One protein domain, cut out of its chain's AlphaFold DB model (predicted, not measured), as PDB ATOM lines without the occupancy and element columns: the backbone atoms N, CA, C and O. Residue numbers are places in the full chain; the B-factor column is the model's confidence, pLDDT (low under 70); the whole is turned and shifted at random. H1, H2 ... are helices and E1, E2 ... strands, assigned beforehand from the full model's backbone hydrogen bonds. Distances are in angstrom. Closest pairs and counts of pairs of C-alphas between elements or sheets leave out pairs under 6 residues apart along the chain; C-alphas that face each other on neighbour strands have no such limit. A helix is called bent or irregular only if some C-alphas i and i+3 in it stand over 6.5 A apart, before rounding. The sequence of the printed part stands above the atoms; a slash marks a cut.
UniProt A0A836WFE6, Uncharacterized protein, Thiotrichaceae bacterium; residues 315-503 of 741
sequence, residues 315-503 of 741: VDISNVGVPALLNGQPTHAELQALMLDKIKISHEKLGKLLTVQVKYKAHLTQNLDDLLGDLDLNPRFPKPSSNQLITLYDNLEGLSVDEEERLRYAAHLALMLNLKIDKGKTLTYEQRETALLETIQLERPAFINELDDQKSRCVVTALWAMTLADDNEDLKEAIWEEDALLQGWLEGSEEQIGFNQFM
ATOM      1  N   VAL A 315      27.495  26.789  -2.395       83.81
ATOM      2  CA  VAL A 315      27.832  26.405  -1.019       83.81
ATOM      3  C   VAL A 315      28.871  27.397  -0.497       83.81
ATOM      4  O   VAL A 315      29.961  27.444  -1.043       83.81
ATOM      5  N   ASP A 316      28.599  28.195   0.529       83.25
ATOM      6  CA  ASP A 316      29.620  29.016   1.203       83.25
ATOM      7  C   ASP A 316      30.028  28.370   2.526       83.25
ATOM      8  O   ASP A 316      29.198  27.768   3.199       83.25
ATOM      9  N   ILE A 317      31.304  28.465   2.908       84.62
ATOM     10  CA  ILE A 317      31.822  27.864   4.145       84.62
ATOM     11  C   ILE A 317      32.609  28.924   4.899       84.62
ATOM     12  O   ILE A 317      33.690  29.346   4.485       84.62
ATOM     13  N   SER A 318      32.070  29.334   6.042       79.12
ATOM     14  CA  SER A 318      32.699  30.338   6.898       79.12
ATOM     15  C   SER A 318      34.065  29.888   7.434       79.12
ATOM     16  O   SER A 318      34.359  28.699   7.550       79.12
ATOM     17  N   ASN A 319      34.877  30.847   7.895       72.81
ATOM     18  CA  ASN A 319      36.181  30.580   8.529       72.81
ATOM     19  C   ASN A 319      36.107  29.668   9.772       72.81
ATOM     20  O   ASN A 319      37.130  29.166  10.228       72.81
ATOM     21  N   VAL A 320      34.909  29.476  10.334       75.06
ATOM     22  CA  VAL A 320      34.629  28.591  11.477       75.06
ATOM     23  C   VAL A 320      33.954  27.274  11.055       75.06
ATOM     24  O   VAL A 320      33.316  26.618  11.884       75.06
ATOM     25  N   GLY A 321      34.049  26.914   9.770       76.06
ATOM     26  CA  GLY A 321      33.607  25.630   9.217       76.06
ATOM     27  C   GLY A 321      32.092  25.457   9.108       76.06
ATOM     28  O   GLY A 321      31.620  24.336   8.994       76.06
ATOM     29  N   VAL A 322      31.308  26.538   9.196       85.69
ATOM     30  CA  VAL A 322      29.842  26.459   9.053       85.69
ATOM     31  C   VAL A 322      29.456  26.684   7.597       85.69
ATOM     32  O   VAL A 322      29.761  27.779   7.102       85.69
ATOM     33  N   PRO A 323      28.791  25.714   6.948       89.56
ATOM     34  CA  PRO A 323      28.296  25.873   5.596       89.56
ATOM     35  C   PRO A 323      26.950  26.614   5.528       89.56
ATOM     36  O   PRO A 323      26.118  26.526   6.434       89.56
ATOM     37  N   ALA A 324      26.725  27.316   4.423       87.06
ATOM     38  CA  ALA A 324      25.474  27.966   4.052       87.06
ATOM     39  C   ALA A 324      25.198  27.748   2.558       87.06
ATOM     40  O   ALA A 324      26.133  27.627   1.767       87.06
ATOM     41  N   LEU A 325      23.922  27.720   2.171       84.25
ATOM     42  CA  LEU A 325      23.512  27.734   0.767       84.25
ATOM     43  C   LEU A 325      23.119  29.157   0.375       84.25
ATOM     44  O   LEU A 325      22.356  29.815   1.082       84.25
ATOM     45  N   LEU A 326      23.673  29.631  -0.736       75.19
ATOM     46  CA  LEU A 326      23.455  30.965  -1.279       75.19
ATOM     47  C   LEU A 326      22.873  30.880  -2.693       75.19
ATOM     48  O   LEU A 326      23.110  29.921  -3.430       75.19
ATOM     49  N   ASN A 327      22.181  31.948  -3.091       70.06
ATOM     50  CA  ASN A 327      21.689  32.187  -4.452       70.06
ATOM     51  C   ASN A 327      20.650  31.168  -4.977       70.06
ATOM     52  O   ASN A 327      20.517  31.029  -6.189       70.06
ATOM     53  N   GLY A 328      19.887  30.482  -4.118       73.75
ATOM     54  CA  GLY A 328      18.819  29.592  -4.583       73.75
ATOM     55  C   GLY A 328      18.064  28.853  -3.480       73.75
ATOM     56  O   GLY A 328      18.528  28.765  -2.347       73.75
ATOM     57  N   GLN A 329      16.906  28.303  -3.854       81.94
ATOM     58  CA  GLN A 329      16.109  27.356  -3.067       81.94
ATOM     59  C   GLN A 329      16.119  26.005  -3.796       81.94
ATOM     60  O   GLN A 329      15.163  25.698  -4.507       81.94
ATOM     61  N   PRO A 330      17.222  25.243  -3.726       85.56
ATOM     62  CA  PRO A 330      17.360  24.050  -4.543       85.56
ATOM     63  C   PRO A 330      16.434  22.935  -4.064       85.56
ATOM     64  O   PRO A 330      16.149  22.810  -2.869       85.56
ATOM     65  N   THR A 331      16.025  22.094  -5.006       89.69
ATOM     66  CA  THR A 331      15.564  20.734  -4.703       89.69
ATOM     67  C   THR A 331      16.738  19.870  -4.243       89.69
ATOM     68  O   THR A 331      17.911  20.185  -4.479       89.69
ATOM     69  N   HIS A 332      16.438  18.754  -3.590       92.88
ATOM     70  CA  HIS A 332      17.430  17.777  -3.172       92.88
ATOM     71  C   HIS A 332      18.201  17.221  -4.366       92.88
ATOM     72  O   HIS A 332      19.430  17.200  -4.331       92.88
ATOM     73  N   ALA A 333      17.502  16.903  -5.457       90.56
ATOM     74  CA  ALA A 333      18.121  16.446  -6.697       90.56
ATOM     75  C   ALA A 333      19.114  17.477  -7.270       90.56
ATOM     76  O   ALA A 333      20.217  17.123  -7.688       90.56
ATOM     77  N   GLU A 334      18.771  18.770  -7.253       87.81
ATOM     78  CA  GLU A 334      19.673  19.839  -7.708       87.81
ATOM     79  C   GLU A 334      20.897  20.000  -6.799       87.81
ATOM     80  O   GLU A 334      22.013  20.193  -7.295       87.81
ATOM     81  N   LEU A 335      20.713  19.917  -5.476       91.31
ATOM     82  CA  LEU A 335      21.810  20.011  -4.513       91.31
ATOM     83  C   LEU A 335      22.740  18.796  -4.596       91.31
ATOM     84  O   LEU A 335      23.962  18.959  -4.608       91.31
ATOM     85  N   GLN A 336      22.188  17.591  -4.711       93.06
ATOM     86  CA  GLN A 336      22.950  16.358  -4.888       93.06
ATOM     87  C   GLN A 336      23.756  16.408  -6.190       93.06
ATOM     88  O   GLN A 336      24.970  16.202  -6.167       93.06
ATOM     89  N   ALA A 337      23.129  16.795  -7.308       89.81
ATOM     90  CA  ALA A 337      23.822  16.975  -8.581       89.81
ATOM     91  C   ALA A 337      24.956  18.011  -8.486       89.81
ATOM     92  O   ALA A 337      26.022  17.807  -9.067       89.81
ATOM     93  N   LEU A 338      24.770  19.105  -7.733       89.69
ATOM     94  CA  LEU A 338      25.838  20.075  -7.469       89.69
ATOM     95  C   LEU A 338      27.004  19.446  -6.689       89.69
ATOM     96  O   LEU A 338      28.158  19.662  -7.051       89.69
ATOM     97  N   MET A 339      26.715  18.696  -5.624       92.69
ATOM     98  CA  MET A 339      27.731  18.087  -4.757       92.69
ATOM     99  C   MET A 339      28.548  17.000  -5.470       92.69
ATOM    100  O   MET A 339      29.759  16.880  -5.245       92.69
ATOM    101  N   LEU A 340      27.909  16.249  -6.369       89.94
ATOM    102  CA  LEU A 340      28.548  15.207  -7.174       89.94
ATOM    103  C   LEU A 340      29.334  15.770  -8.378       89.94
ATOM    104  O   LEU A 340      30.241  15.113  -8.889       89.94
ATOM    105  N   ASP A 341      29.065  17.009  -8.804       85.19
ATOM    106  CA  ASP A 341      29.753  17.654  -9.926       85.19
ATOM    107  C   ASP A 341      31.169  18.135  -9.538       85.19
ATOM    108  O   ASP A 341      31.370  19.123  -8.818       85.19
ATOM    109  N   LYS A 342      32.183  17.447 -10.081       78.94
ATOM    110  CA  LYS A 342      33.608  17.735  -9.846       78.94
ATOM    111  C   LYS A 342      34.068  19.094 -10.367       78.94
ATOM    112  O   LYS A 342      35.056  19.640  -9.880       78.94
ATOM    113  N   ILE A 343      33.366  19.641 -11.355       72.69
ATOM    114  CA  ILE A 343      33.685  20.931 -11.966       72.69
ATOM    115  C   ILE A 343      33.126  22.064 -11.103       72.69
ATOM    116  O   ILE A 343      33.772  23.102 -10.962       72.69
ATOM    117  N   LYS A 344      31.943  21.874 -10.506       77.06
ATOM    118  CA  LYS A 344      31.280  22.909  -9.696       77.06
ATOM    119  C   LYS A 344      31.765  22.956  -8.247       77.06
ATOM    120  O   LYS A 344      31.895  24.049  -7.693       77.06
ATOM    121  N   ILE A 345      32.065  21.808  -7.637       82.94
ATOM    122  CA  ILE A 345      32.616  21.726  -6.276       82.94
ATOM    123  C   ILE A 345      34.069  21.251  -6.341       82.94
ATOM    124  O   ILE A 345      34.354  20.063  -6.526       82.94
ATOM    125  N   SER A 346      34.988  22.207  -6.171       83.06
ATOM    126  CA  SER A 346      36.433  21.961  -6.182       83.06
ATOM    127  C   SER A 346      36.893  21.137  -4.977       83.06
ATOM    128  O   SER A 346      36.265  21.155  -3.916       83.06
ATOM    129  N   HIS A 347      38.047  20.473  -5.107       84.56
ATOM    130  CA  HIS A 347      38.645  19.676  -4.027       84.56
ATOM    131  C   HIS A 347      38.873  20.492  -2.745       84.56
ATOM    132  O   HIS A 347      38.597  20.007  -1.653       84.56
ATOM    133  N   GLU A 348      39.308  21.752  -2.866       82.94
ATOM    134  CA  GLU A 348      39.494  22.639  -1.709       82.94
ATOM    135  C   GLU A 348      38.166  22.886  -0.976       82.94
ATOM    136  O   GLU A 348      38.107  22.895   0.255       82.94
ATOM    137  N   LYS A 349      37.084  23.082  -1.732       85.12
ATOM    138  CA  LYS A 349      35.759  23.368  -1.185       85.12
ATOM    139  C   LYS A 349      35.140  22.123  -0.547       85.12
ATOM    140  O   LYS A 349      34.590  22.224   0.547       85.12
ATOM    141  N   LEU A 350      35.328  20.955  -1.167       88.81
ATOM    142  CA  LEU A 350      34.964  19.659  -0.593       88.81
ATOM    143  C   LEU A 350      35.709  19.409   0.730       88.81
ATOM    144  O   LEU A 350      35.090  19.119   1.750       88.81
ATOM    145  N   GLY A 351      37.030  19.620   0.746       88.56
ATOM    146  CA  GLY A 351      37.860  19.454   1.941       88.56
ATOM    147  C   GLY A 351      37.459  20.383   3.092       88.56
ATOM    148  O   GLY A 351      37.563  19.990   4.254       88.56
ATOM    149  N   LYS A 352      36.948  21.589   2.802       88.81
ATOM    150  CA  LYS A 352      36.418  22.519   3.818       88.81
ATOM    151  C   LYS A 352      35.143  22.008   4.500       88.81
ATOM    152  O   LYS A 352      34.973  22.276   5.690       88.81
ATOM    153  N   LEU A 353      34.283  21.264   3.796       92.00
ATOM    154  CA  LEU A 353      33.108  20.608   4.399       92.00
ATOM    155  C   LEU A 353      33.513  19.476   5.347       92.00
ATOM    156  O   LEU A 353      32.813  19.200   6.315       92.00
ATOM    157  N   LEU A 354      34.672  18.866   5.099       93.38
ATOM    158  CA  LEU A 354      35.242  17.776   5.886       93.38
ATOM    159  C   LEU A 354      36.312  18.291   6.865       93.38
ATOM    160  O   LEU A 354      37.416  17.745   6.954       93.38
ATOM    161  N   THR A 355      36.016  19.383   7.580       92.44
ATOM    162  CA  THR A 355      36.917  19.960   8.592       92.44
ATOM    163  C   THR A 355      36.504  19.603  10.014       92.44
ATOM    164  O   THR A 355      35.329  19.596  10.366       92.44
ATOM    165  N   VAL A 356      37.501  19.343  10.859       92.88
ATOM    166  CA  VAL A 356      37.343  19.044  12.289       92.88
ATOM    167  C   VAL A 356      38.266  19.935  13.119       92.88
ATOM    168  O   VAL A 356      39.217  20.525  12.597       92.88
ATOM    169  N   GLN A 357      38.030  20.048  14.426       92.06
ATOM    170  CA  GLN A 357      38.967  20.770  15.291       92.06
ATOM    171  C   GLN A 357      40.311  20.041  15.399       92.06
ATOM    172  O   GLN A 357      40.368  18.828  15.607       92.06
ATOM    173  N   VAL A 358      41.413  20.798  15.345       90.44
ATOM    174  CA  VAL A 358      42.781  20.240  15.371       90.44
ATOM    175  C   VAL A 358      43.049  19.406  16.623       90.44
ATOM    176  O   VAL A 358      43.794  18.427  16.549       90.44
ATOM    177  N   LYS A 359      42.410  19.739  17.756       91.44
ATOM    178  CA  LYS A 359      42.551  18.984  19.013       91.44
ATOM    179  C   LYS A 359      42.165  17.506  18.880       91.44
ATOM    180  O   LYS A 359      42.709  16.691  19.615       91.44
ATOM    181  N   TYR A 360      41.300  17.147  17.926       92.38
ATOM    182  CA  TYR A 360      40.876  15.761  17.712       92.38
ATOM    183  C   TYR A 360      41.772  14.975  16.762       92.38
ATOM    184  O   TYR A 360      41.567  13.778  16.628       92.38
ATOM    185  N   LYS A 361      42.772  15.589  16.112       90.44
ATOM    186  CA  LYS A 361      43.603  14.897  15.112       90.44
ATOM    187  C   LYS A 361      44.176  13.583  15.651       90.44
ATOM    188  O   LYS A 361      44.002  12.550  15.027       90.44
ATOM    189  N   ALA A 362      44.813  13.622  16.822       89.44
ATOM    190  CA  ALA A 362      45.426  12.437  17.424       89.44
ATOM    191  C   ALA A 362      44.401  11.345  17.772       89.44
ATOM    192  O   ALA A 362      44.706  10.166  17.641       89.44
ATOM    193  N   HIS A 363      43.199  11.752  18.186       90.75
ATOM    194  CA  HIS A 363      42.090  10.849  18.491       90.75
ATOM    195  C   HIS A 363      41.488  10.222  17.231       90.75
ATOM    196  O   HIS A 363      41.085   9.066  17.236       90.75
ATOM    197  N   LEU A 364      41.435  10.977  16.135       92.31
ATOM    198  CA  LEU A 364      40.767  10.558  14.909       92.31
ATOM    199  C   LEU A 364      41.652   9.749  13.967       92.31
ATOM    200  O   LEU A 364      41.093   8.953  13.233       92.31
ATOM    201  N   THR A 365      42.981   9.918  13.971       90.31
ATOM    202  CA  THR A 365      43.860   9.265  12.979       90.31
ATOM    203  C   THR A 365      43.611   7.760  12.880       90.31
ATOM    204  O   THR A 365      43.151   7.304  11.844       90.31
ATOM    205  N   GLN A 366      43.836   7.006  13.963       91.62
ATOM    206  CA  GLN A 366      43.695   5.548  13.917       91.62
ATOM    207  C   GLN A 366      42.236   5.120  13.719       91.62
ATOM    208  O   GLN A 366      41.958   4.241  12.919       91.62
ATOM    209  N   ASN A 367      41.296   5.778  14.404       94.69
ATOM    210  CA  ASN A 367      39.879   5.424  14.316       94.69
ATOM    211  C   ASN A 367      39.305   5.632  12.904       94.69
ATOM    212  O   ASN A 367      38.459   4.861  12.465       94.69
ATOM    213  N   LEU A 368      39.745   6.676  12.197       93.94
ATOM    214  CA  LEU A 368      39.351   6.911  10.811       93.94
ATOM    215  C   LEU A 368      40.123   6.024   9.835       93.94
ATOM    216  O   LEU A 368      39.549   5.648   8.822       93.94
ATOM    217  N   ASP A 369      41.380   5.680  10.127       92.31
ATOM    218  CA  ASP A 369      42.122   4.695   9.336       92.31
ATOM    219  C   ASP A 369      41.433   3.325   9.371       92.31
ATOM    220  O   ASP A 369      41.295   2.691   8.330       92.31
ATOM    221  N   ASP A 370      40.946   2.910  10.542       92.88
ATOM    222  CA  ASP A 370      40.212   1.654  10.712       92.88
ATOM    223  C   ASP A 370      38.813   1.720  10.069       92.88
ATOM    224  O   ASP A 370      38.353   0.741   9.494       92.88
ATOM    225  N   LEU A 371      38.133   2.872  10.148       93.19
ATOM    226  CA  LEU A 371      36.788   3.057   9.591       93.19
ATOM    227  C   LEU A 371      36.774   3.161   8.056       93.19
ATOM    228  O   LEU A 371      35.830   2.706   7.419       93.19
ATOM    229  N   LEU A 372      37.774   3.825   7.472       94.12
ATOM    230  CA  LEU A 372      37.812   4.180   6.047       94.12
ATOM    231  C   LEU A 372      38.809   3.337   5.244       94.12
ATOM    232  O   LEU A 372      38.861   3.475   4.022       94.12
ATOM    233  N   GLY A 373      39.603   2.502   5.922       89.25
ATOM    234  CA  GLY A 373      40.692   1.730   5.328       89.25
ATOM    235  C   GLY A 373      40.239   0.775   4.234       89.25
ATOM    236  O   GLY A 373      40.850   0.742   3.172       89.25
ATOM    237  N   ASP A 374      39.128   0.069   4.450       88.75
ATOM    238  CA  ASP A 374      38.592  -0.893   3.477       88.75
ATOM    239  C   ASP A 374      38.037  -0.219   2.206       88.75
ATOM    240  O   ASP A 374      37.867  -0.874   1.180       88.75
ATOM    241  N   LEU A 375      37.799   1.096   2.258       89.31
ATOM    242  CA  LEU A 375      37.348   1.911   1.128       89.31
ATOM    243  C   LEU A 375      38.490   2.687   0.455       89.31
ATOM    244  O   LEU A 375      38.218   3.505  -0.420       89.31
ATOM    245  N   ASP A 376      39.742   2.494   0.891       89.94
ATOM    246  CA  ASP A 376      40.916   3.273   0.470       89.94
ATOM    247  C   ASP A 376      40.768   4.798   0.715       89.94
ATOM    248  O   ASP A 376      41.395   5.640   0.063       89.94
ATOM    249  N   LEU A 377      39.955   5.177   1.711       91.94
ATOM    250  CA  LEU A 377      39.596   6.566   2.024       91.94
ATOM    251  C   LEU A 377      40.293   7.127   3.273       91.94
ATOM    252  O   LEU A 377      39.819   8.109   3.853       91.94
ATOM    253  N   ASN A 378      41.427   6.558   3.683       89.94
ATOM    254  CA  ASN A 378      42.195   7.022   4.843       89.94
ATOM    255  C   ASN A 378      42.431   8.550   4.830       89.94
ATOM    256  O   ASN A 378      42.773   9.117   3.780       89.94
ATOM    257  N   PRO A 379      42.298   9.244   5.979       89.19
ATOM    258  CA  PRO A 379      42.489  10.687   6.047       89.19
ATOM    259  C   PRO A 379      43.885  11.129   5.597       89.19
ATOM    260  O   PRO A 379      44.917  10.617   6.034       89.19
ATOM    261  N   ARG A 380      43.933  12.187   4.790       88.50
ATOM    262  CA  ARG A 380      45.166  12.793   4.271       88.50
ATOM    263  C   ARG A 380      45.382  14.154   4.916       88.50
ATOM    264  O   ARG A 380      45.228  15.194   4.277       88.50
ATOM    265  N   PHE A 381      45.708  14.155   6.207       84.88
ATOM    266  CA  PHE A 381      45.854  15.395   6.972       84.88
ATOM    267  C   PHE A 381      46.974  16.304   6.425       84.88
ATOM    268  O   PHE A 381      48.089  15.826   6.194       84.88
ATOM    269  N   PRO A 382      46.758  17.632   6.359       81.88
ATOM    270  CA  PRO A 382      47.805  18.580   6.001       81.88
ATOM    271  C   PRO A 382      48.925  18.630   7.051       81.88
ATOM    272  O   PRO A 382      48.770  18.237   8.222       81.88
ATOM    273  N   LYS A 383      50.068  19.198   6.643       75.38
ATOM    274  CA  LYS A 383      51.152  19.562   7.569       75.38
ATOM    275  C   LYS A 383      50.620  20.520   8.652       75.38
ATOM    276  O   LYS A 383      49.733  21.323   8.363       75.38
ATOM    277  N   PRO A 384      51.144  20.454   9.893       59.94
ATOM    278  CA  PRO A 384      50.618  21.244  11.001       59.94
ATOM    279  C   PRO A 384      50.604  22.737  10.658       59.94
ATOM    280  O   PRO A 384      51.645  23.316  10.346       59.94
ATOM    281  N   SER A 385      49.426  23.351  10.728       59.53
ATOM    282  CA  SER A 385      49.229  24.793  10.593       59.53
ATOM    283  C   SER A 385      48.715  25.361  11.918       59.53
ATOM    284  O   SER A 385      48.177  24.637  12.751       59.53
ATOM    285  N   SER A 386      48.892  26.663  12.140       56.97
ATOM    286  CA  SER A 386      48.471  27.361  13.366       56.97
ATOM    287  C   SER A 386      46.950  27.554  13.496       56.97
ATOM    288  O   SER A 386      46.509  28.364  14.311       56.97
ATOM    289  N   ASN A 387      46.143  26.883  12.668       65.69
ATOM    290  CA  ASN A 387      44.692  27.054  12.629       65.69
ATOM    291  C   ASN A 387      43.988  26.188  13.684       65.69
ATOM    292  O   ASN A 387      44.494  25.148  14.089       65.69
ATOM    293  N   GLN A 388      42.797  26.617  14.118       83.00
ATOM    294  CA  GLN A 388      41.951  25.862  15.059       83.00
ATOM    295  C   GLN A 388      41.196  24.694  14.396       83.00
ATOM    296  O   GLN A 388      40.791  23.756  15.085       83.00
ATOM    297  N   LEU A 389      41.054  24.723  13.067       87.00
ATOM    298  CA  LEU A 389      40.429  23.681  12.247       87.00
ATOM    299  C   LEU A 389      41.458  23.029  11.318       87.00
ATOM    300  O   LEU A 389      42.379  23.697  10.840       87.00
ATOM    301  N   ILE A 390      41.274  21.738  11.042       89.25
ATOM    302  CA  ILE A 390      42.056  20.946  10.090       89.25
ATOM    303  C   ILE A 390      41.104  20.190   9.159       89.25
ATOM    304  O   ILE A 390      40.093  19.656   9.609       89.25
ATOM    305  N   THR A 391      41.408  20.159   7.862       90.56
ATOM    306  CA  THR A 391      40.690  19.291   6.918       90.56
ATOM    307  C   THR A 391      41.167  17.848   7.055       90.56
ATOM    308  O   THR A 391      42.353  17.607   7.299       90.56
ATOM    309  N   LEU A 392      40.247  16.896   6.902       90.69
ATOM    310  CA  LEU A 392      40.577  15.474   6.831       90.69
ATOM    311  C   LEU A 392      41.298  15.114   5.518       90.69
ATOM    312  O   LEU A 392      42.020  14.122   5.492       90.69
ATOM    313  N   TYR A 393      41.176  15.940   4.469       89.19
ATOM    314  CA  TYR A 393      41.781  15.702   3.153       89.19
ATOM    315  C   TYR A 393      42.430  16.979   2.594       89.19
ATOM    316  O   TYR A 393      41.744  17.882   2.120       89.19
ATOM    317  N   ASP A 394      43.764  17.054   2.638       79.75
ATOM    318  CA  ASP A 394      44.562  18.179   2.109       79.75
ATOM    319  C   ASP A 394      44.476  18.288   0.577       79.75
ATOM    320  O   ASP A 394      44.432  19.374   0.003       79.75
ATOM    321  N   ASN A 395      44.414  17.140  -0.097       77.00
ATOM    322  CA  ASN A 395      44.105  17.023  -1.514       77.00
ATOM    323  C   ASN A 395      43.438  15.669  -1.792       77.00
ATOM    324  O   ASN A 395      43.571  14.720  -1.019       77.00
ATOM    325  N   LEU A 396      42.736  15.604  -2.921       79.69
ATOM    326  CA  LEU A 396      42.068  14.399  -3.420       79.69
ATOM    327  C   LEU A 396      42.842  13.767  -4.591       79.69
ATOM    328  O   LEU A 396      42.290  12.981  -5.353       79.69
ATOM    329  N   GLU A 397      44.114  14.136  -4.791       77.88
ATOM    330  CA  GLU A 397      44.904  13.621  -5.914       77.88
ATOM    331  C   GLU A 397      45.157  12.119  -5.761       77.88
ATOM    332  O   GLU A 397      45.590  11.647  -4.711       77.88
ATOM    333  N   GLY A 398      44.909  11.357  -6.825       77.12
ATOM    334  CA  GLY A 398      45.126   9.912  -6.832       77.12
ATOM    335  C   GLY A 398      44.012   9.090  -6.185       77.12
ATOM    336  O   GLY A 398      44.231   7.902  -5.992       77.12
ATOM    337  N   LEU A 399      42.860   9.691  -5.861       85.44
ATOM    338  CA  LEU A 399      41.644   8.918  -5.598       85.44
ATOM    339  C   LEU A 399      41.043   8.390  -6.908       85.44
ATOM    340  O   LEU A 399      41.101   9.068  -7.942       85.44
ATOM    341  N   SER A 400      40.465   7.192  -6.865       89.31
ATOM    342  CA  SER A 400      39.659   6.651  -7.963       89.31
ATOM    343  C   SER A 400      38.329   7.406  -8.118       89.31
ATOM    344  O   SER A 400      37.958   8.250  -7.299       89.31
ATOM    345  N   VAL A 401      37.604   7.141  -9.214       87.25
ATOM    346  CA  VAL A 401      36.301   7.786  -9.462       87.25
ATOM    347  C   VAL A 401      35.308   7.449  -8.347       87.25
ATOM    348  O   VAL A 401      34.645   8.366  -7.863       87.25
ATOM    349  N   ASP A 402      35.294   6.190  -7.908       89.69
ATOM    350  CA  ASP A 402      34.366   5.658  -6.907       89.69
ATOM    351  C   ASP A 402      34.709   6.166  -5.494       89.69
ATOM    352  O   ASP A 402      33.832   6.592  -4.745       89.69
ATOM    353  N   GLU A 403      35.999   6.208  -5.136       91.06
ATOM    354  CA  GLU A 403      36.481   6.816  -3.884       91.06
ATOM    355  C   GLU A 403      36.063   8.290  -3.765       91.06
ATOM    356  O   GLU A 403      35.579   8.744  -2.724       91.06
ATOM    357  N   GLU A 404      36.233   9.062  -4.841       91.56
ATOM    358  CA  GLU A 404      35.852  10.470  -4.834       91.56
ATOM    359  C   GLU A 404      34.329  10.647  -4.738       91.56
ATOM    360  O   GLU A 404      33.856  11.557  -4.057       91.56
ATOM    361  N   GLU A 405      33.556   9.784  -5.398       92.62
ATOM    362  CA  GLU A 405      32.096   9.795  -5.320       92.62
ATOM    363  C   GLU A 405      31.604   9.534  -3.887       92.62
ATOM    364  O   GLU A 405      30.823  10.325  -3.352       92.62
ATOM    365  N   ARG A 406      32.146   8.515  -3.210       93.94
ATOM    366  CA  ARG A 406      31.881   8.225  -1.788       93.94
ATOM    367  C   ARG A 406      32.155   9.427  -0.886       93.94
ATOM    368  O   ARG A 406      31.313   9.822  -0.076       93.94
ATOM    369  N   LEU A 407      33.303  10.084  -1.056       93.94
ATOM    370  CA  LEU A 407      33.615  11.296  -0.291       93.94
ATOM    371  C   LEU A 407      32.638  12.441  -0.557       93.94
ATOM    372  O   LEU A 407      32.353  13.225   0.353       93.94
ATOM    373  N   ARG A 408      32.109  12.554  -1.776       94.56
ATOM    374  CA  ARG A 408      31.102  13.565  -2.112       94.56
ATOM    375  C   ARG A 408      29.764  13.285  -1.435       94.56
ATOM    376  O   ARG A 408      29.160  14.241  -0.947       94.56
ATOM    377  N   TYR A 409      29.352  12.024  -1.293       95.94
ATOM    378  CA  TYR A 409      28.190  11.653  -0.471       95.94
ATOM    379  C   TYR A 409      28.382  12.023   1.004       95.94
ATOM    380  O   TYR A 409      27.514  12.672   1.599       95.94
ATOM    381  N   ALA A 410      29.549  11.711   1.577       96.44
ATOM    382  CA  ALA A 410      29.880  12.107   2.947       96.44
ATOM    383  C   ALA A 410      29.880  13.638   3.116       96.44
ATOM    384  O   ALA A 410      29.331  14.163   4.086       96.44
ATOM    385  N   ALA A 411      30.437  14.380   2.153       95.56
ATOM    386  CA  ALA A 411      30.436  15.841   2.165       95.56
ATOM    387  C   ALA A 411      29.023  16.435   2.009       95.56
ATOM    388  O   ALA A 411      28.719  17.437   2.655       95.56
ATOM    389  N   HIS A 412      28.153  15.824   1.198       96.69
ATOM    390  CA  HIS A 412      26.750  16.222   1.057       96.69
ATOM    391  C   HIS A 412      25.986  16.042   2.378       96.69
ATOM    392  O   HIS A 412      25.306  16.962   2.837       96.69
ATOM    393  N   LEU A 413      26.171  14.908   3.057       97.50
ATOM    394  CA  LEU A 413      25.561  14.674   4.365       97.50
ATOM    395  C   LEU A 413      26.130  15.617   5.440       97.50
ATOM    396  O   LEU A 413      25.374  16.207   6.212       97.50
ATOM    397  N   ALA A 414      27.449  15.839   5.458       96.44
ATOM    398  CA  ALA A 414      28.092  16.788   6.367       96.44
ATOM    399  C   ALA A 414      27.605  18.232   6.151       96.44
ATOM    400  O   ALA A 414      27.411  18.966   7.126       96.44
ATOM    401  N   LEU A 415      27.375  18.630   4.893       95.62
ATOM    402  CA  LEU A 415      26.753  19.901   4.526       95.62
ATOM    403  C   LEU A 415      25.368  20.017   5.165       95.62
ATOM    404  O   LEU A 415      25.126  20.979   5.886       95.62
ATOM    405  N   MET A 416      24.488  19.035   4.958       95.88
ATOM    406  CA  MET A 416      23.107  19.064   5.458       95.88
ATOM    407  C   MET A 416      23.028  19.035   6.992       95.88
ATOM    408  O   MET A 416      22.275  19.805   7.603       95.88
ATOM    409  N   LEU A 417      23.872  18.223   7.634       95.50
ATOM    410  CA  LEU A 417      23.985  18.169   9.092       95.50
ATOM    411  C   LEU A 417      24.435  19.500   9.690       95.50
ATOM    412  O   LEU A 417      23.925  19.877  10.736       95.50
ATOM    413  N   ASN A 418      25.349  20.225   9.039       94.38
ATOM    414  CA  ASN A 418      25.909  21.481   9.550       94.38
ATOM    415  C   ASN A 418      25.329  22.743   8.888       94.38
ATOM    416  O   ASN A 418      25.801  23.847   9.165       94.38
ATOM    417  N   LEU A 419      24.305  22.610   8.039       92.25
ATOM    418  CA  LEU A 419      23.759  23.712   7.252       92.25
ATOM    419  C   LEU A 419      23.187  24.819   8.140       92.25
ATOM    420  O   LEU A 419      22.249  24.588   8.915       92.25
ATOM    421  N   LYS A 420      23.706  26.037   7.979       88.06
ATOM    422  CA  LYS A 420      23.199  27.217   8.671       88.06
ATOM    423  C   LYS A 420      21.842  27.636   8.107       88.06
ATOM    424  O   LYS A 420      21.743  27.999   6.941       88.06
ATOM    425  N   ILE A 421      20.832  27.673   8.974       83.81
ATOM    426  CA  ILE A 421      19.496  28.204   8.677       83.81
ATOM    427  C   ILE A 421      19.201  29.337   9.663       83.81
ATOM    428  O   ILE A 421      19.231  29.137  10.880       83.81
ATOM    429  N   ASP A 422      18.945  30.543   9.154       67.12
ATOM    430  CA  ASP A 422      18.643  31.706   9.987       67.12
ATOM    431  C   ASP A 422      17.148  31.697  10.384       67.12
ATOM    432  O   ASP A 422      16.278  31.988   9.579       67.12
ATOM    433  N   LYS A 423      16.870  31.356  11.654       60.09
ATOM    434  CA  LYS A 423      15.567  31.419  12.367       60.09
ATOM    435  C   LYS A 423      14.339  30.831  11.632       60.09
ATOM    436  O   LYS A 423      13.671  31.507  10.859       60.09
ATOM    437  N   GLY A 424      13.918  29.636  12.060       61.56
ATOM    438  CA  GLY A 424      12.661  28.981  11.672       61.56
ATOM    439  C   GLY A 424      12.291  27.823  12.608       61.56
ATOM    440  O   GLY A 424      13.084  27.461  13.475       61.56
ATOM    441  N   LYS A 425      11.102  27.221  12.441       66.81
ATOM    442  CA  LYS A 425      10.705  25.953  13.104       66.81
ATOM    443  C   LYS A 425      11.294  24.718  12.385       66.81
ATOM    444  O   LYS A 425      10.609  23.717  12.220       66.81
ATOM    445  N   THR A 426      12.522  24.811  11.888       83.19
ATOM    446  CA  THR A 426      13.221  23.698  11.220       83.19
ATOM    447  C   THR A 426      13.965  22.835  12.230       83.19
ATOM    448  O   THR A 426      14.194  23.267  13.360       83.19
ATOM    449  N   LEU A 427      14.439  21.665  11.793       87.19
ATOM    450  CA  LEU A 427      15.301  20.812  12.610       87.19
ATOM    451  C   LEU A 427      16.583  21.540  13.043       87.19
ATOM    452  O   LEU A 427      17.315  22.104  12.214       87.19
ATOM    453  N   THR A 428      16.870  21.487  14.344       89.12
ATOM    454  CA  THR A 428      18.158  21.894  14.921       89.12
ATOM    455  C   THR A 428      19.261  20.913  14.528       89.12
ATOM    456  O   THR A 428      18.986  19.795  14.097       89.12
ATOM    457  N   TYR A 429      20.527  21.300  14.708       89.69
ATOM    458  CA  TYR A 429      21.665  20.409  14.450       89.69
ATOM    459  C   TYR A 429      21.563  19.080  15.217       89.69
ATOM    460  O   TYR A 429      21.839  18.026  14.657       89.69
ATOM    461  N   GLU A 430      21.099  19.115  16.469       90.12
ATOM    462  CA  GLU A 430      20.914  17.917  17.304       90.12
ATOM    463  C   GLU A 430      19.773  17.033  16.792       90.12
ATOM    464  O   GLU A 430      19.893  15.810  16.766       90.12
ATOM    465  N   GLN A 431      18.671  17.640  16.347       91.81
ATOM    466  CA  GLN A 431      17.543  16.897  15.785       91.81
ATOM    467  C   GLN A 431      17.900  16.225  14.454       91.81
ATOM    468  O   GLN A 431      17.525  15.077  14.247       91.81
ATOM    469  N   ARG A 432      18.664  16.898  13.583       93.50
ATOM    470  CA  ARG A 432      19.181  16.303  12.333       93.50
ATOM    471  C   ARG A 432      20.078  15.109  12.631       93.50
ATOM    472  O   ARG A 432      19.921  14.038  12.058       93.50
ATOM    473  N   GLU A 433      20.999  15.296  13.571       93.62
ATOM    474  CA  GLU A 433      21.918  14.253  14.008       93.62
ATOM    475  C   GLU A 433      21.164  13.037  14.587       93.62
ATOM    476  O   GLU A 433      21.542  11.899  14.321       93.62
ATOM    477  N   THR A 434      20.075  13.273  15.325       93.62
ATOM    478  CA  THR A 434      19.222  12.224  15.912       93.62
ATOM    479  C   THR A 434      18.424  11.480  14.839       93.62
ATOM    480  O   THR A 434      18.473  10.257  14.799       93.62
ATOM    481  N   ALA A 435      17.770  12.199  13.920       94.00
ATOM    482  CA  ALA A 435      17.011  11.599  12.821       94.00
ATOM    483  C   ALA A 435      17.898  10.745  11.892       94.00
ATOM    484  O   ALA A 435      17.485   9.682  11.434       94.00
ATOM    485  N   LEU A 436      19.153  11.158  11.666       96.44
ATOM    486  CA  LEU A 436      20.131  10.332  10.952       96.44
ATOM    487  C   LEU A 436      20.426   9.022  11.696       96.44
ATOM    488  O   LEU A 436      20.451   7.963  11.078       96.44
ATOM    489  N   LEU A 437      20.635   9.069  13.015       95.19
ATOM    490  CA  LEU A 437      20.870   7.854  13.804       95.19
ATOM    491  C   LEU A 437      19.661   6.918  13.829       95.19
ATOM    492  O   LEU A 437      19.834   5.705  13.753       95.19
ATOM    493  N   GLU A 438      18.453   7.472  13.911       94.56
ATOM    494  CA  GLU A 438      17.204   6.709  13.820       94.56
ATOM    495  C   GLU A 438      17.048   6.034  12.450       94.56
ATOM    496  O   GLU A 438      16.508   4.933  12.374       94.56
ATOM    497  N   THR A 439      17.575   6.652  11.388       94.50
ATOM    498  CA  THR A 439      17.610   6.069  10.037       94.50
ATOM    499  C   THR A 439      18.641   4.939   9.941       94.50
ATOM    500  O   THR A 439      18.347   3.888   9.382       94.50
ATOM    501  N   ILE A 440      19.828   5.114  10.533       94.75
ATOM    502  CA  ILE A 440      20.907   4.109  10.521       94.75
ATOM    503  C   ILE A 440      20.571   2.884  11.395       94.75
ATOM    504  O   ILE A 440      20.993   1.775  11.081       94.75
ATOM    505  N   GLN A 441      19.834   3.071  12.497       90.44
ATOM    506  CA  GLN A 441      19.442   2.020  13.456       90.44
ATOM    507  C   GLN A 441      20.610   1.221  14.070       90.44
ATOM    508  O   GLN A 441      20.426   0.105  14.558       90.44
ATOM    509  N   LEU A 442      21.812   1.802  14.101       90.56
ATOM    510  CA  LEU A 442      22.992   1.233  14.754       90.56
ATOM    511  C   LEU A 442      23.518   2.170  15.834       90.56
ATOM    512  O   LEU A 442      23.407   3.396  15.742       90.56
ATOM    513  N   GLU A 443      24.138   1.587  16.857       90.62
ATOM    514  CA  GLU A 443      24.855   2.377  17.848       90.62
ATOM    515  C   GLU A 443      26.053   3.067  17.199       90.62
ATOM    516  O   GLU A 443      26.895   2.443  16.551       90.62
ATOM    517  N   ARG A 444      26.137   4.382  17.405       92.94
ATOM    518  CA  ARG A 444      27.265   5.168  16.927       92.94
ATOM    519  C   ARG A 444      28.565   4.709  17.602       92.94
ATOM    520  O   ARG A 444      28.585   4.601  18.831       92.94
ATOM    521  N   PRO A 445      29.671   4.557  16.848       95.19
ATOM    522  CA  PRO A 445      30.977   4.241  17.408       95.19
ATOM    523  C   PRO A 445      31.375   5.163  18.569       95.19
ATOM    524  O   PRO A 445      31.248   6.389  18.490       95.19
ATOM    525  N   ALA A 446      31.900   4.567  19.645       93.44
ATOM    526  CA  ALA A 446      32.225   5.270  20.889       93.44
ATOM    527  C   ALA A 446      33.171   6.462  20.674       93.44
ATOM    528  O   ALA A 446      32.936   7.540  21.218       93.44
ATOM    529  N   PHE A 447      34.170   6.314  19.797       94.81
ATOM    530  CA  PHE A 447      35.141   7.374  19.516       94.81
ATOM    531  C   PHE A 447      34.505   8.637  18.909       94.81
ATOM    532  O   PHE A 447      35.053   9.727  19.070       94.81
ATOM    533  N   ILE A 448      33.354   8.513  18.234       95.06
ATOM    534  CA  ILE A 448      32.603   9.649  17.682       95.06
ATOM    535  C   ILE A 448      31.818  10.351  18.799       95.06
ATOM    536  O   ILE A 448      31.732  11.577  18.819       95.06
ATOM    537  N   ASN A 449      31.280   9.594  19.764       92.44
ATOM    538  CA  ASN A 449      30.581  10.149  20.931       92.44
ATOM    539  C   ASN A 449      31.509  10.944  21.864       92.44
ATOM    540  O   ASN A 449      31.049  11.844  22.562       92.44
ATOM    541  N   GLU A 450      32.808  10.654  21.847       92.88
ATOM    542  CA  GLU A 450      33.829  11.377  22.619       92.88
ATOM    543  C   GLU A 450      34.136  12.786  22.070       92.88
ATOM    544  O   GLU A 450      34.823  13.574  22.723       92.88
ATOM    545  N   LEU A 451      33.612  13.138  20.890       93.50
ATOM    546  CA  LEU A 451      33.765  14.465  20.295       93.50
ATOM    547  C   LEU A 451      32.760  15.454  20.915       93.50
ATOM    548  O   LEU A 451      31.564  15.444  20.599       93.50
ATOM    549  N   ASP A 452      33.256  16.360  21.766       91.69
ATOM    550  CA  ASP A 452      32.444  17.384  22.443       91.69
ATOM    551  C   ASP A 452      31.993  18.521  21.506       91.69
ATOM    552  O   ASP A 452      30.987  19.185  21.754       91.69
ATOM    553  N   ASP A 453      32.690  18.718  20.386       91.25
ATOM    554  CA  ASP A 453      32.313  19.676  19.343       91.25
ATOM    555  C   ASP A 453      31.326  19.053  18.352       91.25
ATOM    556  O   ASP A 453      31.694  18.189  17.554       91.25
ATOM    557  N   GLN A 454      30.085  19.548  18.354       90.38
ATOM    558  CA  GLN A 454      29.011  19.040  17.499       90.38
ATOM    559  C   GLN A 454      29.368  19.045  16.007       90.38
ATOM    560  O   GLN A 454      29.044  18.094  15.307       90.38
ATOM    561  N   LYS A 455      30.067  20.072  15.509       90.62
ATOM    562  CA  LYS A 455      30.402  20.169  14.078       90.62
ATOM    563  C   LYS A 455      31.374  19.079  13.650       90.62
ATOM    564  O   LYS A 455      31.113  18.373  12.678       90.62
ATOM    565  N   SER A 456      32.466  18.918  14.403       93.69
ATOM    566  CA  SER A 456      33.445  17.850  14.175       93.69
ATOM    567  C   SER A 456      32.777  16.481  14.276       93.69
ATOM    568  O   SER A 456      33.039  15.609  13.451       93.69
ATOM    569  N   ARG A 457      31.864  16.312  15.242       95.19
ATOM    570  CA  ARG A 457      31.085  15.085  15.399       95.19
ATOM    571  C   ARG A 457      30.200  14.799  14.187       95.19
ATOM    572  O   ARG A 457      30.264  13.697  13.666       95.19
ATOM    573  N   CYS A 458      29.448  15.779  13.685       94.56
ATOM    574  CA  CYS A 458      28.620  15.630  12.485       94.56
ATOM    575  C   CYS A 458      29.435  15.243  11.242       94.56
ATOM    576  O   CYS A 458      28.984  14.410  10.463       94.56
ATOM    577  N   VAL A 459      30.639  15.801  11.063       95.31
ATOM    578  CA  VAL A 459      31.533  15.437   9.946       95.31
ATOM    579  C   VAL A 459      31.960  13.970  10.035       95.31
ATOM    580  O   VAL A 459      31.879  13.244   9.049       95.31
ATOM    581  N   VAL A 460      32.377  13.513  11.218       96.56
ATOM    582  CA  VAL A 460      32.804  12.119  11.418       96.56
ATOM    583  C   VAL A 460      31.614  11.152  11.332       96.56
ATOM    584  O   VAL A 460      31.734  10.088  10.733       96.56
ATOM    585  N   THR A 461      30.443  11.542  11.843       96.44
ATOM    586  CA  THR A 461      29.194  10.782  11.679       96.44
ATOM    587  C   THR A 461      28.806  10.648  10.204       96.44
ATOM    588  O   THR A 461      28.352   9.584   9.805       96.44
ATOM    589  N   ALA A 462      29.011  11.682   9.381       97.00
ATOM    590  CA  ALA A 462      28.719  11.614   7.949       97.00
ATOM    591  C   ALA A 462      29.629  10.621   7.206       97.00
ATOM    592  O   ALA A 462      29.155   9.899   6.332       97.00
ATOM    593  N   LEU A 463      30.912  10.548   7.578       96.88
ATOM    594  CA  LEU A 463      31.843   9.547   7.044       96.88
ATOM    595  C   LEU A 463      31.432   8.124   7.438       96.88
ATOM    596  O   LEU A 463      31.425   7.243   6.589       96.88
ATOM    597  N   TRP A 464      31.027   7.917   8.693       96.75
ATOM    598  CA  TRP A 464      30.525   6.623   9.164       96.75
ATOM    599  C   TRP A 464      29.202   6.209   8.499       96.75
ATOM    600  O   TRP A 464      29.015   5.052   8.134       96.75
ATOM    601  N   ALA A 465      28.276   7.146   8.295       96.69
ATOM    602  CA  ALA A 465      27.035   6.863   7.578       96.69
ATOM    603  C   ALA A 465      27.311   6.455   6.122       96.69
ATOM    604  O   ALA A 465      26.707   5.510   5.625       96.69
ATOM    605  N   MET A 466      28.261   7.127   5.464       96.25
ATOM    606  CA  MET A 466      28.694   6.776   4.112       96.25
ATOM    607  C   MET A 466      29.323   5.381   4.059       96.25
ATOM    608  O   MET A 466      28.959   4.604   3.185       96.25
ATOM    609  N   THR A 467      30.195   5.026   5.012       95.06
ATOM    610  CA  THR A 467      30.813   3.688   5.026       95.06
ATOM    611  C   THR A 467      29.779   2.583   5.186       95.06
ATOM    612  O   THR A 467      29.891   1.545   4.554       95.06
ATOM    613  N   LEU A 468      28.746   2.810   6.005       94.88
ATOM    614  CA  LEU A 468      27.659   1.843   6.166       94.88
ATOM    615  C   LEU A 468      26.794   1.719   4.910       94.88
ATOM    616  O   LEU A 468      26.293   0.637   4.624       94.88
ATOM    617  N   ALA A 469      26.597   2.822   4.191       94.31
ATOM    618  CA  ALA A 469      25.801   2.860   2.973       94.31
ATOM    619  C   ALA A 469      26.517   2.241   1.761       94.31
ATOM    620  O   ALA A 469      25.838   1.831   0.827       94.31
ATOM    621  N   ASP A 470      27.853   2.133   1.775       91.88
ATOM    622  CA  ASP A 470      28.607   1.450   0.707       91.88
ATOM    623  C   ASP A 470      28.244  -0.040   0.613       91.88
ATOM    624  O   ASP A 470      28.124  -0.588  -0.480       91.88
ATOM    625  N   ASP A 471      27.983  -0.665   1.764       88.62
ATOM    626  CA  ASP A 471      27.582  -2.072   1.871       88.62
ATOM    627  C   ASP A 471      26.056  -2.263   2.002       88.62
ATOM    628  O   ASP A 471      25.573  -3.395   2.108       88.62
ATOM    629  N   ASN A 472      25.278  -1.174   2.028       92.56
ATOM    630  CA  ASN A 472      23.836  -1.203   2.269       92.56
ATOM    631  C   ASN A 472      23.092  -0.186   1.389       92.56
ATOM    632  O   ASN A 472      22.884   0.966   1.780       92.56
ATOM    633  N   GLU A 473      22.637  -0.653   0.225       92.25
ATOM    634  CA  GLU A 473      21.854   0.156  -0.717       92.25
ATOM    635  C   GLU A 473      20.539   0.666  -0.101       92.25
ATOM    636  O   GLU A 473      20.202   1.823  -0.316       92.25
ATOM    637  N   ASP A 474      19.853  -0.104   0.755       93.88
ATOM    638  CA  ASP A 474      18.624   0.370   1.419       93.88
ATOM    639  C   ASP A 474      18.912   1.591   2.314       93.88
ATOM    640  O   ASP A 474      18.119   2.531   2.394       93.88
ATOM    641  N   LEU A 475      20.067   1.600   2.993       94.56
ATOM    642  CA  LEU A 475      20.494   2.736   3.811       94.56
ATOM    643  C   LEU A 475      20.885   3.933   2.941       94.56
ATOM    644  O   LEU A 475      20.608   5.079   3.305       94.56
ATOM    645  N   LYS A 476      21.522   3.680   1.796       94.25
ATOM    646  CA  LYS A 476      21.849   4.723   0.829       94.25
ATOM    647  C   LYS A 476      20.581   5.372   0.276       94.25
ATOM    648  O   LYS A 476      20.477   6.598   0.314       94.25
ATOM    649  N   GLU A 477      19.607   4.562  -0.136       95.00
ATOM    650  CA  GLU A 477      18.290   5.004  -0.596       95.00
ATOM    651  C   GLU A 477      17.576   5.822   0.486       95.00
ATOM    652  O   GLU A 477      17.143   6.941   0.227       95.00
ATOM    653  N   ALA A 478      17.560   5.339   1.731       95.69
ATOM    654  CA  ALA A 478      16.902   6.018   2.848       95.69
ATOM    655  C   ALA A 478      17.523   7.377   3.225       95.69
ATOM    656  O   ALA A 478      16.844   8.218   3.824       95.69
ATOM    657  N   ILE A 479      18.801   7.613   2.904       96.06
ATOM    658  CA  ILE A 479      19.489   8.875   3.211       96.06
ATOM    659  C   ILE A 479      19.500   9.828   2.006       96.06
ATOM    660  O   ILE A 479      19.166  11.003   2.185       96.06
ATOM    661  N   TRP A 480      19.884   9.364   0.811       96.06
ATOM    662  CA  TRP A 480      20.257  10.220  -0.331       96.06
ATOM    663  C   TRP A 480      19.369  10.126  -1.575       96.06
ATOM    664  O   TRP A 480      19.596  10.920  -2.486       96.06
ATOM    665  N   GLU A 481      18.400   9.220  -1.665       92.50
ATOM    666  CA  GLU A 481      17.591   9.086  -2.889       92.50
ATOM    667  C   GLU A 481      16.249   9.843  -2.793       92.50
ATOM    668  O   GLU A 481      16.069  10.737  -1.959       92.50
ATOM    669  N   GLU A 482      15.326   9.572  -3.717       87.31
ATOM    670  CA  GLU A 482      13.988  10.174  -3.740       87.31
ATOM    671  C   GLU A 482      13.169   9.740  -2.509       87.31
ATOM    672  O   GLU A 482      13.268   8.606  -2.046       87.31
ATOM    673  N   ASP A 483      12.392  10.665  -1.945       86.50
ATOM    674  CA  ASP A 483      11.617  10.516  -0.704       86.50
ATOM    675  C   ASP A 483      12.458  10.207   0.560       86.50
ATOM    676  O   ASP A 483      11.925   9.825   1.607       86.50
ATOM    677  N   ALA A 484      13.776  10.428   0.498       93.44
ATOM    678  CA  ALA A 484      14.724  10.125   1.567       93.44
ATOM    679  C   ALA A 484      14.847  11.214   2.653       93.44
ATOM    680  O   ALA A 484      14.307  12.325   2.561       93.44
ATOM    681  N   LEU A 485      15.652  10.917   3.682       95.38
ATOM    682  CA  LEU A 485      15.919  11.789   4.831       95.38
ATOM    683  C   LEU A 485      16.364  13.203   4.420       95.38
ATOM    684  O   LEU A 485      15.838  14.197   4.930       95.38
ATOM    685  N   LEU A 486      17.336  13.308   3.507       95.81
ATOM    686  CA  LEU A 486      17.886  14.601   3.099       95.81
ATOM    687  C   LEU A 486      16.889  15.434   2.286       95.81
ATOM    688  O   LEU A 486      16.836  16.655   2.476       95.81
ATOM    689  N   GLN A 487      16.057  14.794   1.457       94.81
ATOM    690  CA  GLN A 487      14.966  15.472   0.761       94.81
ATOM    691  C   GLN A 487      13.946  16.021   1.759       94.81
ATOM    692  O   GLN A 487      13.631  17.210   1.715       94.81
ATOM    693  N   GLY A 488      13.512  15.209   2.729       92.44
ATOM    694  CA  GLY A 488      12.583  15.647   3.774       92.44
ATOM    695  C   GLY A 488      13.127  16.794   4.636       92.44
ATOM    696  O   GLY A 488      12.379  17.667   5.081       92.44
ATOM    697  N   TRP A 489      14.443  16.857   4.856       93.69
ATOM    698  CA  TRP A 489      15.077  17.990   5.535       93.69
ATOM    699  C   TRP A 489      15.091  19.259   4.681       93.69
ATOM    700  O   TRP A 489      14.783  20.343   5.184       93.69
ATOM    701  N   LEU A 490      15.464  19.142   3.405       92.00
ATOM    702  CA  LEU A 490      15.620  20.289   2.516       92.00
ATOM    703  C   LEU A 490      14.276  20.854   2.054       92.00
ATOM    704  O   LEU A 490      14.065  22.061   2.150       92.00
ATOM    705  N   GLU A 491      13.384  19.996   1.571       92.00
ATOM    706  CA  GLU A 491      12.119  20.361   0.924       92.00
ATOM    707  C   GLU A 491      10.937  20.364   1.897       92.00
ATOM    708  O   GLU A 491       9.986  21.129   1.719       92.00
ATOM    709  N   GLY A 492      11.045  19.605   2.988       88.38
ATOM    710  CA  GLY A 492       9.994  19.460   3.987       88.38
ATOM    711  C   GLY A 492       9.027  18.323   3.673       88.38
ATOM    712  O   GLY A 492       9.145  17.619   2.677       88.38
ATOM    713  N   SER A 493       8.054  18.153   4.558       84.25
ATOM    714  CA  SER A 493       6.941  17.212   4.444       84.25
ATOM    715  C   SER A 493       5.649  17.892   4.910       84.25
ATOM    716  O   SER A 493       5.649  19.071   5.269       84.25
ATOM    717  N   GLU A 494       4.531  17.160   4.950       77.00
ATOM    718  CA  GLU A 494       3.287  17.680   5.540       77.00
ATOM    719  C   GLU A 494       3.449  18.064   7.026       77.00
ATOM    720  O   GLU A 494       2.763  18.962   7.517       77.00
ATOM    721  N   GLU A 495       4.382  17.421   7.737       77.44
ATOM    722  CA  GLU A 495       4.594  17.588   9.180       77.44
ATOM    723  C   GLU A 495       5.794  18.491   9.521       77.44
ATOM    724  O   GLU A 495       5.858  19.050  10.620       77.44
ATOM    725  N   GLN A 496       6.736  18.672   8.587       82.88
ATOM    726  CA  GLN A 496       7.988  19.397   8.805       82.88
ATOM    727  C   GLN A 496       8.236  20.459   7.733       82.88
ATOM    728  O   GLN A 496       8.214  20.187   6.539       82.88
ATOM    729  N   ILE A 497       8.587  21.674   8.160       86.44
ATOM    730  CA  ILE A 497       8.999  22.733   7.233       86.44
ATOM    731  C   ILE A 497      10.431  22.470   6.747       86.44
ATOM    732  O   ILE A 497      11.344  22.333   7.566       86.44
ATOM    733  N   GLY A 498      10.623  22.447   5.426       88.81
ATOM    734  CA  GLY A 498      11.924  22.277   4.780       88.81
ATOM    735  C   GLY A 498      12.867  23.467   4.953       88.81
ATOM    736  O   GLY A 498      12.444  24.611   5.142       88.81
ATOM    737  N   PHE A 499      14.171  23.205   4.875       89.50
ATOM    738  CA  PHE A 499      15.215  24.231   4.921       89.50
ATOM    739  C   PHE A 499      15.110  25.250   3.781       89.50
ATOM    740  O   PHE A 499      15.390  26.431   4.000       89.50
ATOM    741  N   ASN A 500      14.707  24.817   2.583       84.00
ATOM    742  CA  ASN A 500      14.648  25.653   1.382       84.00
ATOM    743  C   ASN A 500      13.733  26.880   1.552       84.00
ATOM    744  O   ASN A 500      14.038  27.943   1.019       84.00
ATOM    745  N   GLN A 501      12.688  26.794   2.382       81.31
ATOM    746  CA  GLN A 501      11.761  27.900   2.651       81.31
ATOM    747  C   GLN A 501      12.410  29.078   3.388       81.31
ATOM    748  O   GLN A 501      11.893  30.194   3.346       81.31
ATOM    749  N   PHE A 502      13.533  28.840   4.068       77.44
ATOM    750  CA  PHE A 502      14.292  29.858   4.800       77.44
ATOM    751  C   PHE A 502      15.501  30.369   4.015       77.44
ATOM    752  O   PHE A 502      16.227  31.238   4.498       77.44
ATOM    753  N   MET A 503      15.731  29.833   2.817       75.44
ATOM    754  CA  MET A 503      16.736  30.340   1.894       75.44
ATOM    755  C   MET A 503      16.100  31.442   1.052       75.44
ATOM    756  O   MET A 503      14.961  31.317   0.607       75.44
TER     757      MET A 503
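Overview. This is residues 315 to 503 of the 741 residues of an uncharacterized protein of Thiotrichaceae bacterium (UniProt A0A836WFE6). A compact helical globule is built round two long helices, H4 and H7, which cross in its core; H3 and H5 run beside H7 on its two sides, and H1 and H2 pack on H4. The short helices H8 and H9 follow along the H5 side and H10 comes after them, while two small sheets of two strands each, E1 with E2 and E3 with E4, pack on the helical core. The printed part has 189 residues, with ten named helices and four named strands in the order E1 E2 H1 H2 E3 H3 E4 H4 H5 H6 H7 H8 H9 H10. Both sheets are antiparallel, and the class is mostly helix. The whole is compact, with a radius of gyration of the C-alphas of 15.6 A, and rounded, spanning 46 by 33 by 33 A.

Along the chain. E1, residues 315 to 317, begins at C-alpha 315 (27.832, 26.405, -1.019), and E2 is residues 323 to 326. The other sheet has E3, residues 355 to 357, and E4, residues 389 to 391. H4, residues 401 to 418, is 25.6 A long from C-alpha 401 (36.301, 7.786, -9.462) to C-alpha 418 (25.909, 21.481, 9.550). H7, residues 454 to 470, is 24.3 A long. H3, residues 358 to 375, is 23.8 A long and has a kink of 61 degrees near residue 365; it is irregular, with C-alphas 371 and 374 standing 7.5 A apart. H5, residues 429 to 440, is 16.8 A long, and H1, residues 332 to 340, is 12.1 A long. The shorter helices are H2, residues 347 to 353; H6, residues 446 to 449; H8, residues 473 to 480; H9, residues 485 to 490; and H10, residues 499 to 502, which ends at C-alpha 502 (14.292, 29.858, 4.800).

Arrangement. E1 and E2 form a hairpin, with N 316 and O 324 within hydrogen-bond range at 2.8 A. The closest C-alphas of E2 and H4, Pro 323 and Leu 415, are 6.3 A apart. E3 and E4 are antiparallel neighbours, with N 356 and O 390 within range at 2.9 A. The closest C-alphas of E3 and H7, Val 356 and Ser 456, are 4.5 A apart. H4 and H7 are the hubs, touching four helices each. They touch each other at a steep tilt of 40 degrees, opposite ways, closest at the C-alphas of Ala 414 and Val 459, 5.1 A. H3 touches H7 with residues 371 to 375 alone, at a shallow tilt of 5 degrees, the same way; the C-alphas of Leu 372 and Thr 467 are closest, 7.1 A. H5 and H7 are close but not clearly touching, with the C-alphas of Glu 433 and Cys 458 closest, 7.0 A. H1 touches H4 at a steep tilt of 50 degrees, closest at the C-alphas of Leu 340 and Arg 408, 5.9 A. H2 touches H4 at the C-alphas of Leu 353 and Ala 411, 5.9 A. H6 touches H7 at the C-alphas of Ile 448 and Arg 457, 6.1 A. H8 touches H5 at a shallow tilt of 18 degrees, opposite ways, closest at the C-alphas of Ile 440 and Leu 475, 6.9 A. H8 and H9 touch only at the corner, and H9 and H10 only just touch, only at the corner, with 3 pairs of C-alphas within 8 A. Every O i to N i+4 pair is within hydrogen-bond range in H1, H2, H4, H5, H7, H8 and H9; H3 has 8 of 14, and H6 and H10 are too short for such a pair.

Size, cuts and confidence. The two C-alphas farthest apart, those of Lys 383 and Glu 494, are 47.9 A apart. The printed part has no cut. The link from H3 to E4, residues 376 to 388, is long. The mean pLDDT of the printed part is 88.3; residues 384 to 387 and 422 to 425 are under 70.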